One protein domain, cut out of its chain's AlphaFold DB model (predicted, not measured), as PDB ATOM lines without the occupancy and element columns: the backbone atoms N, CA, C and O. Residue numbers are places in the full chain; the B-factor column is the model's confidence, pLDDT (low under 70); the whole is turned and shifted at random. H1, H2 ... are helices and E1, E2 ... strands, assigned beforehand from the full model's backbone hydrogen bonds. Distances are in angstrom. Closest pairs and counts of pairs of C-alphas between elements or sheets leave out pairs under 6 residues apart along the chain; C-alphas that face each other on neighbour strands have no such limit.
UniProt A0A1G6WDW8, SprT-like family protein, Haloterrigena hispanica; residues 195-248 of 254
ATOM      1  N   ASP A 195      34.297 -17.344 -23.360       56.59
ATOM      2  CA  ASP A 195      34.399 -17.443 -21.910       56.59
ATOM      3  C   ASP A 195      35.808 -17.964 -21.598       56.59
ATOM      4  O   ASP A 195      36.190 -19.066 -22.006       56.59
ATOM      5  N   GLU A 196      36.627 -17.150 -20.933       57.47
ATOM      6  CA  GLU A 196      37.983 -17.524 -20.538       57.47
ATOM      7  C   GLU A 196      37.974 -18.818 -19.701       57.47
ATOM      8  O   GLU A 196      38.949 -19.581 -19.731       57.47
ATOM      9  N   ALA A 197      36.858 -19.117 -19.022       64.12
ATOM     10  CA  ALA A 197      36.638 -20.360 -18.292       64.12
ATOM     11  C   ALA A 197      36.572 -21.605 -19.199       64.12
ATOM     12  O   ALA A 197      36.985 -22.684 -18.778       64.12
ATOM     13  N   ASP A 198      36.144 -21.468 -20.456       74.25
ATOM     14  CA  ASP A 198      36.048 -22.574 -21.421       74.25
ATOM     15  C   ASP A 198      37.388 -22.898 -22.106       74.25
ATOM     16  O   ASP A 198      37.528 -23.907 -22.815       74.25
ATOM     17  N   LEU A 199      38.389 -22.028 -21.950       79.94
ATOM     18  CA  LEU A 199      39.694 -22.166 -22.583       79.94
ATOM     19  C   LEU A 199      40.649 -22.957 -21.689       79.94
ATOM     20  O   LEU A 199      41.153 -22.455 -20.689       79.94
ATOM     21  N   ARG A 200      40.985 -24.177 -22.122       88.00
ATOM     22  CA  ARG A 200      42.039 -24.986 -21.486       88.00
ATOM     23  C   ARG A 200      43.453 -24.490 -21.775       88.00
ATOM     24  O   ARG A 200      44.358 -24.770 -21.004       88.00
ATOM     25  N   TYR A 201      43.642 -23.812 -22.906       90.19
ATOM     26  CA  TYR A 201      44.921 -23.263 -23.349       90.19
ATOM     27  C   TYR A 201      44.707 -21.811 -23.751       90.19
ATOM     28  O   TYR A 201      44.095 -21.547 -24.789       90.19
ATOM     29  N   ARG A 202      45.180 -20.880 -22.933       90.88
ATOM     30  CA  ARG A 202      45.027 -19.431 -23.103       90.88
ATOM     31  C   ARG A 202      46.332 -18.847 -23.627       90.88
ATOM     32  O   ARG A 202      47.396 -19.238 -23.168       90.88
ATOM     33  N   PHE A 203      46.265 -17.943 -24.592       89.44
ATOM     34  CA  PHE A 203      47.427 -17.287 -25.187       89.44
ATOM     35  C   PHE A 203      47.490 -15.847 -24.690       89.44
ATOM     36  O   PHE A 203      46.544 -15.092 -24.919       89.44
ATOM     37  N   TYR A 204      48.589 -15.462 -24.047       82.00
ATOM     38  CA  TYR A 204      48.804 -14.093 -23.590       82.00
ATOM     39  C   TYR A 204      49.977 -13.479 -24.337       82.00
ATOM     40  O   TYR A 204      51.060 -14.047 -24.386       82.00
ATOM     41  N   CYS A 205      49.748 -12.313 -24.923       69.81
ATOM     42  CA  CYS A 205      50.808 -11.448 -25.410       69.81
ATOM     43  C   CYS A 205      51.264 -10.547 -24.261       69.81
ATOM     44  O   CYS A 205      50.419  -9.969 -23.572       69.81
ATOM     45  N   GLU A 206      52.571 -10.350 -24.107       72.81
ATOM     46  CA  GLU A 206      53.128  -9.430 -23.103       72.81
ATOM     47  C   GLU A 206      52.545  -8.000 -23.210       72.81
ATOM     48  O   GLU A 206      52.359  -7.323 -22.202       72.81
ATOM     49  N   ASN A 207      52.210  -7.560 -24.432       48.97
ATOM     50  CA  ASN A 207      51.763  -6.197 -24.730       48.97
ATOM     51  C   ASN A 207      50.236  -6.065 -24.816       48.97
ATOM     52  O   ASN A 207      49.706  -4.970 -24.650       48.97
ATOM     53  N   CYS A 208      49.522  -7.157 -25.113       50.81
ATOM     54  CA  CYS A 208      48.080  -7.124 -25.396       50.81
ATOM     55  C   CYS A 208      47.228  -7.913 -24.394       50.81
ATOM     56  O   CYS A 208      46.004  -7.858 -24.474       50.81
ATOM     57  N   GLY A 209      47.840  -8.644 -23.459       68.81
ATOM     58  CA  GLY A 209      47.116  -9.521 -22.542       68.81
ATOM     59  C   GLY A 209      46.561 -10.757 -23.254       68.81
ATOM     60  O   GLY A 209      47.205 -11.296 -24.153       68.81
ATOM     61  N   LEU A 210      45.383 -11.238 -22.841       74.00
ATOM     62  CA  LEU A 210      44.745 -12.420 -23.429       74.00
ATOM     63  C   LEU A 210      44.358 -12.151 -24.891       74.00
ATOM     64  O   LEU A 210      43.450 -11.375 -25.169       74.00
ATOM     65  N   ILE A 211      45.012 -12.842 -25.822       74.31
ATOM     66  CA  ILE A 211      44.761 -12.712 -27.267       74.31
ATOM     67  C   ILE A 211      43.923 -13.869 -27.835       74.31
ATOM     68  O   ILE A 211      43.613 -13.899 -29.025       74.31
ATOM     69  N   GLY A 212      43.552 -14.845 -27.001       82.44
ATOM     70  CA  GLY A 212      42.644 -15.937 -27.356       82.44
ATOM     71  C   GLY A 212      43.048 -17.275 -26.743       82.44
ATOM     72  O   GLY A 212      43.855 -17.336 -25.824       82.44
ATOM     73  N   GLY A 213      42.499 -18.380 -27.255       87.38
ATOM     74  CA  GLY A 213      42.861 -19.706 -26.753       87.38
ATOM     75  C   GLY A 213      42.257 -20.885 -27.507       87.38
ATOM     76  O   GLY A 213      41.669 -20.745 -28.586       87.38
ATOM     77  N   ARG A 214      42.437 -22.090 -26.961       89.19
ATOM     78  CA  ARG A 214      41.897 -23.354 -27.478       89.19
ATOM     79  C   ARG A 214      41.335 -24.200 -26.338       89.19
ATOM     80  O   ARG A 214      41.915 -24.291 -25.265       89.19
ATOM     81  N   ARG A 215      40.233 -24.898 -26.619       87.75
ATOM     82  CA  ARG A 215      39.588 -25.831 -25.677       87.75
ATOM     83  C   ARG A 215      40.320 -27.175 -25.544       87.75
ATOM     84  O   ARG A 215      40.014 -27.957 -24.657       87.75
ATOM     85  N   GLN A 216      41.263 -27.465 -26.443       85.81
ATOM     86  CA  GLN A 216      42.019 -28.720 -26.488       85.81
ATOM     87  C   GLN A 216      43.404 -28.515 -27.113       85.81
ATOM     88  O   GLN A 216      43.591 -27.610 -27.937       85.81
ATOM     89  N   MET A 217      44.346 -29.400 -26.773       87.81
ATOM     90  CA  MET A 217      45.692 -29.424 -27.344       87.81
ATOM     91  C   MET A 217      45.613 -29.653 -28.858       87.81
ATOM     92  O   MET A 217      45.030 -30.631 -29.328       87.81
ATOM     93  N   CYS A 218      46.195 -28.753 -29.651       86.81
ATOM     94  CA  CYS A 218      46.176 -28.851 -31.111       86.81
ATOM     95  C   CYS A 218      47.442 -28.262 -31.741       86.81
ATOM     96  O   CYS A 218      48.294 -27.695 -31.058       86.81
ATOM     97  N   LYS A 219      47.564 -28.362 -33.072       87.94
ATOM     98  CA  LYS A 219      48.718 -27.823 -33.814       87.94
ATOM     99  C   LYS A 219      48.952 -26.332 -33.543       87.94
ATOM    100  O   LYS A 219      50.099 -25.906 -33.540       87.94
ATOM    101  N   THR A 220      47.896 -25.549 -33.314       85.44
ATOM    102  CA  THR A 220      48.039 -24.129 -32.967       85.44
ATOM    103  C   THR A 220      48.668 -23.950 -31.591       85.44
ATOM    104  O   THR A 220      49.632 -23.209 -31.498       85.44
ATOM    105  N   VAL A 221      48.193 -24.666 -30.563       88.44
ATOM    106  CA  VAL A 221      48.767 -24.594 -29.205       88.44
ATOM    107  C   VAL A 221      50.263 -24.904 -29.247       88.44
ATOM    108  O   VAL A 221      51.066 -24.092 -28.809       88.44
ATOM    109  N   ARG A 222      50.654 -26.008 -29.901       90.31
ATOM    110  CA  ARG A 222      52.074 -26.376 -30.053       90.31
ATOM    111  C   ARG A 222      52.889 -25.291 -30.755       90.31
ATOM    112  O   ARG A 222      54.010 -25.012 -30.359       90.31
ATOM    113  N   ARG A 223      52.337 -24.662 -31.796       88.75
ATOM    114  CA  ARG A 223      53.024 -23.573 -32.505       88.75
ATOM    115  C   ARG A 223      53.240 -22.341 -31.633       88.75
ATOM    116  O   ARG A 223      54.278 -21.712 -31.786       88.75
ATOM    117  N   VAL A 224      52.286 -21.989 -30.773       89.06
ATOM    118  CA  VAL A 224      52.440 -20.864 -29.837       89.06
ATOM    119  C   VAL A 224      53.497 -21.208 -28.790       89.06
ATOM    120  O   VAL A 224      54.445 -20.454 -28.628       89.06
ATOM    121  N   VAL A 225      53.418 -22.397 -28.186       90.12
ATOM    122  CA  VAL A 225      54.386 -22.878 -27.181       90.12
ATOM    123  C   VAL A 225      55.823 -22.956 -27.727       90.12
ATOM    124  O   VAL A 225      56.777 -22.714 -26.997       90.12
ATOM    125  N   HIS A 226      55.999 -23.251 -29.017       90.44
ATOM    126  CA  HIS A 226      57.308 -23.239 -29.684       90.44
ATOM    127  C   HIS A 226      57.737 -21.857 -30.223       90.44
ATOM    128  O   HIS A 226      58.689 -21.791 -30.998       90.44
ATOM    129  N   GLY A 227      57.039 -20.766 -29.885       84.62
ATOM    130  CA  GLY A 227      57.400 -19.406 -30.314       84.62
ATOM    131  C   GLY A 227      57.243 -19.148 -31.820       84.62
ATOM    132  O   GLY A 227      57.872 -18.258 -32.378       84.62
ATOM    133  N   ALA A 228      56.422 -19.940 -32.521       84.31
ATOM    134  CA  ALA A 228      56.236 -19.870 -33.976       84.31
ATOM    135  C   ALA A 228      54.964 -19.099 -34.392       84.31
ATOM    136  O   ALA A 228      54.342 -19.418 -35.423       84.31
ATOM    137  N   THR A 229      54.534 -18.148 -33.555       84.56
ATOM    138  CA  THR A 229      53.316 -17.337 -33.710       84.56
ATOM    139  C   THR A 229      53.611 -15.884 -33.338       84.56
ATOM    140  O   THR A 229      54.343 -15.646 -32.388       84.56
ATOM    141  N   ILE A 230      53.033 -14.936 -34.079       80.00
ATOM    142  CA  ILE A 230      53.105 -13.492 -33.813       80.00
ATOM    143  C   ILE A 230      51.741 -12.982 -33.349       80.00
ATOM    144  O   ILE A 230      50.706 -13.506 -33.771       80.00
ATOM    145  N   CYS A 231      51.736 -11.973 -32.482       63.09
ATOM    146  CA  CYS A 231      50.517 -11.296 -32.068       63.09
ATOM    147  C   CYS A 231      49.962 -10.489 -33.246       63.09
ATOM    148  O   CYS A 231      50.609  -9.558 -33.708       63.09
ATOM    149  N   GLU A 232      48.741 -10.785 -33.693       71.44
ATOM    150  CA  GLU A 232      48.111 -10.079 -34.824       71.44
ATOM    151  C   GLU A 232      47.764  -8.607 -34.515       71.44
ATOM    152  O   GLU A 232      47.380  -7.863 -35.414       71.44
ATOM    153  N   HIS A 233      47.879  -8.182 -33.249       53.78
ATOM    154  CA  HIS A 233      47.563  -6.821 -32.804       53.78
ATOM    155  C   HIS A 233      48.788  -5.918 -32.611       53.78
ATOM    156  O   HIS A 233      48.652  -4.704 -32.739       53.78
ATOM    157  N   CYS A 234      49.958  -6.471 -32.276       52.50
ATOM    158  CA  CYS A 234      51.153  -5.678 -31.947       52.50
ATOM    159  C   CYS A 234      52.466  -6.264 -32.485       52.50
ATOM    160  O   CYS A 234      53.535  -5.814 -32.080       52.50
ATOM    161  N   ASP A 235      52.394  -7.314 -33.305       63.50
ATOM    162  CA  ASP A 235      53.527  -8.015 -33.919       63.50
ATOM    163  C   ASP A 235      54.570  -8.602 -32.944       63.50
ATOM    164  O   ASP A 235      55.630  -9.058 -33.373       63.50
ATOM    165  N   SER A 236      54.277  -8.660 -31.638       64.00
ATOM    166  CA  SER A 236      55.180  -9.288 -30.663       64.00
ATOM    167  C   SER A 236      55.249 -10.803 -30.879       64.00
ATOM    168  O   SER A 236      54.243 -11.458 -31.173       64.00
ATOM    169  N   LEU A 237      56.456 -11.347 -30.725       77.56
ATOM    170  CA  LEU A 237      56.740 -12.784 -30.694       77.56
ATOM    171  C   LEU A 237      56.587 -13.370 -29.283       77.56
ATOM    172  O   LEU A 237      56.512 -14.589 -29.132       77.56
ATOM    173  N   GLU A 238      56.514 -12.513 -28.264       80.62
ATOM    174  CA  GLU A 238      56.420 -12.893 -26.859       80.62
ATOM    175  C   GLU A 238      54.963 -13.221 -26.512       80.62
ATOM    176  O   GLU A 238      54.193 -12.402 -25.995       80.62
ATOM    177  N   ILE A 239      54.571 -14.443 -26.880       83.88
ATOM    178  CA  ILE A 239      53.252 -15.008 -26.610       83.88
ATOM    179  C   ILE A 239      53.411 -16.246 -25.734       83.88
ATOM    180  O   ILE A 239      53.879 -17.294 -26.183       83.88
ATOM    181  N   GLU A 240      52.957 -16.152 -24.492       88.75
ATOM    182  CA  GLU A 240      52.929 -17.274 -23.563       88.75
ATOM    183  C   GLU A 240      51.620 -18.062 -23.693       88.75
ATOM    184  O   GLU A 240      50.554 -17.524 -24.003       88.75
ATOM    185  N   THR A 241      51.688 -19.369 -23.440       93.88
ATOM    186  CA  THR A 241      50.500 -20.219 -23.322       93.88
ATOM    187  C   THR A 241      50.312 -20.604 -21.865       93.88
ATOM    188  O   THR A 241      51.245 -21.119 -21.258       93.88
ATOM    189  N   ARG A 242      49.116 -20.400 -21.310       93.19
ATOM    190  CA  ARG A 242      48.748 -20.832 -19.958       93.19
ATOM    191  C   ARG A 242      47.677 -21.919 -19.992       93.19
ATOM    192  O   ARG A 242      46.812 -21.899 -20.872       93.19
ATOM    193  N   ASP A 243      47.737 -22.857 -19.055       90.81
ATOM    194  CA  ASP A 243      46.702 -23.875 -18.858       90.81
ATOM    195  C   ASP A 243      45.450 -23.311 -18.144       90.81
ATOM    196  O   ASP A 243      45.367 -22.123 -17.813       90.81
ATOM    197  N   GLU A 244      44.457 -24.169 -17.895       85.62
ATOM    198  CA  GLU A 244      43.223 -23.805 -17.183       85.62
ATOM    199  C   GLU A 244      43.472 -23.298 -15.750       85.62
ATOM    200  O   GLU A 244      42.729 -22.437 -15.273       85.62
ATOM    201  N   SER A 245      44.551 -23.766 -15.113       85.75
ATOM    202  CA  SER A 245      44.995 -23.379 -13.766       85.75
ATOM    203  C   SER A 245      45.877 -22.122 -13.757       85.75
ATOM    204  O   SER A 245      46.227 -21.629 -12.687       85.75
ATOM    205  N   GLY A 246      46.227 -21.585 -14.930       83.88
ATOM    206  CA  GLY A 246      47.083 -20.410 -15.087       83.88
ATOM    207  C   GLY A 246      48.585 -20.707 -15.123       83.88
ATOM    208  O   GLY A 246      49.370 -19.759 -15.145       83.88
ATOM    209  N   ASN A 247      49.005 -21.974 -15.160       91.56
ATOM    210  CA  ASN A 247      50.420 -22.335 -15.269       91.56
ATOM    211  C   ASN A 247      50.915 -22.138 -16.701       91.56
ATOM    212  O   ASN A 247      50.211 -22.471 -17.654       91.56
ATOM    213  N   ILE A 248      52.143 -21.643 -16.857       91.94
ATOM    214  CA  ILE A 248      52.781 -21.499 -18.170       91.94
ATOM    215  C   ILE A 248      53.116 -22.888 -18.722       91.94
ATOM    216  O   ILE A 248      53.780 -23.680 -18.059       91.94
TER     217      ILE A 248
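What this domain is: This is residues 195 to 248 of the 254 residues of the protein "SprT-like family protein" of Haloterrigena hispanica (UniProt A0A1G6WDW8). A small sheet of three antiparallel strands has one short helix, H1, over one of its faces, and a long loop, residues 226 to 238, leads from the helix back to the edge strand E3. The printed part has 54 residues, with E1, E2, H1 and E3 in that order along it; the sheet's order is E2, E1, E3. The class is mixed, helices and strands, though under half of the residues are in named elements. The whole is compact, with a radius of gyration of the C-alphas of 10.1 A, and spans 26 by 20 by 17 A.

How they stand to each other: E1, residues 201 to 205, is the inner strand. E2, residues 209 to 214, forms a hairpin with E1, antiparallel at 153 degrees; N 203 and O 212 are within hydrogen-bond range at 2.8 A. E3, residues 239 to 243, is antiparallel to E1 at 151 degrees, with N 204 and O 240 at 2.8 A. H1, residues 219 to 225, is on the sheet at a height of 9.0 A, over E1 and only just not over E2, on which 2 of its 7 C-alphas fall. It runs slantwise to the strands, at 50 degrees to E1 on the local plane. The closest C-alphas of H1 and E3 are those of Val 225 and Thr 241, 6.1 A apart. E2, H1 and E3 make a split strand-helix-strand unit, two strands running the same way with E1 between them; its crossover is right-handed. In H1 every O i to N i+4 pair is within hydrogen-bond range.

Where its parts are: E1 begins at C-alpha 201, (44.921, -23.263, -23.349), and is 13.4 A long. E2 is 15.6 A long, H1 10.0 A. E3, 13.5 A long, ends at C-alpha 243, (46.702, -23.875, -18.858).

The domain as a whole: The C-alphas farthest apart, of Asp 235 and Ser 245, are 26.7 A apart. The printed part has no cut. The link from H1 to E3 is long. Residues 195 to 197, 205, 207 to 209, 231 and 233 to 236 have pLDDT under 70.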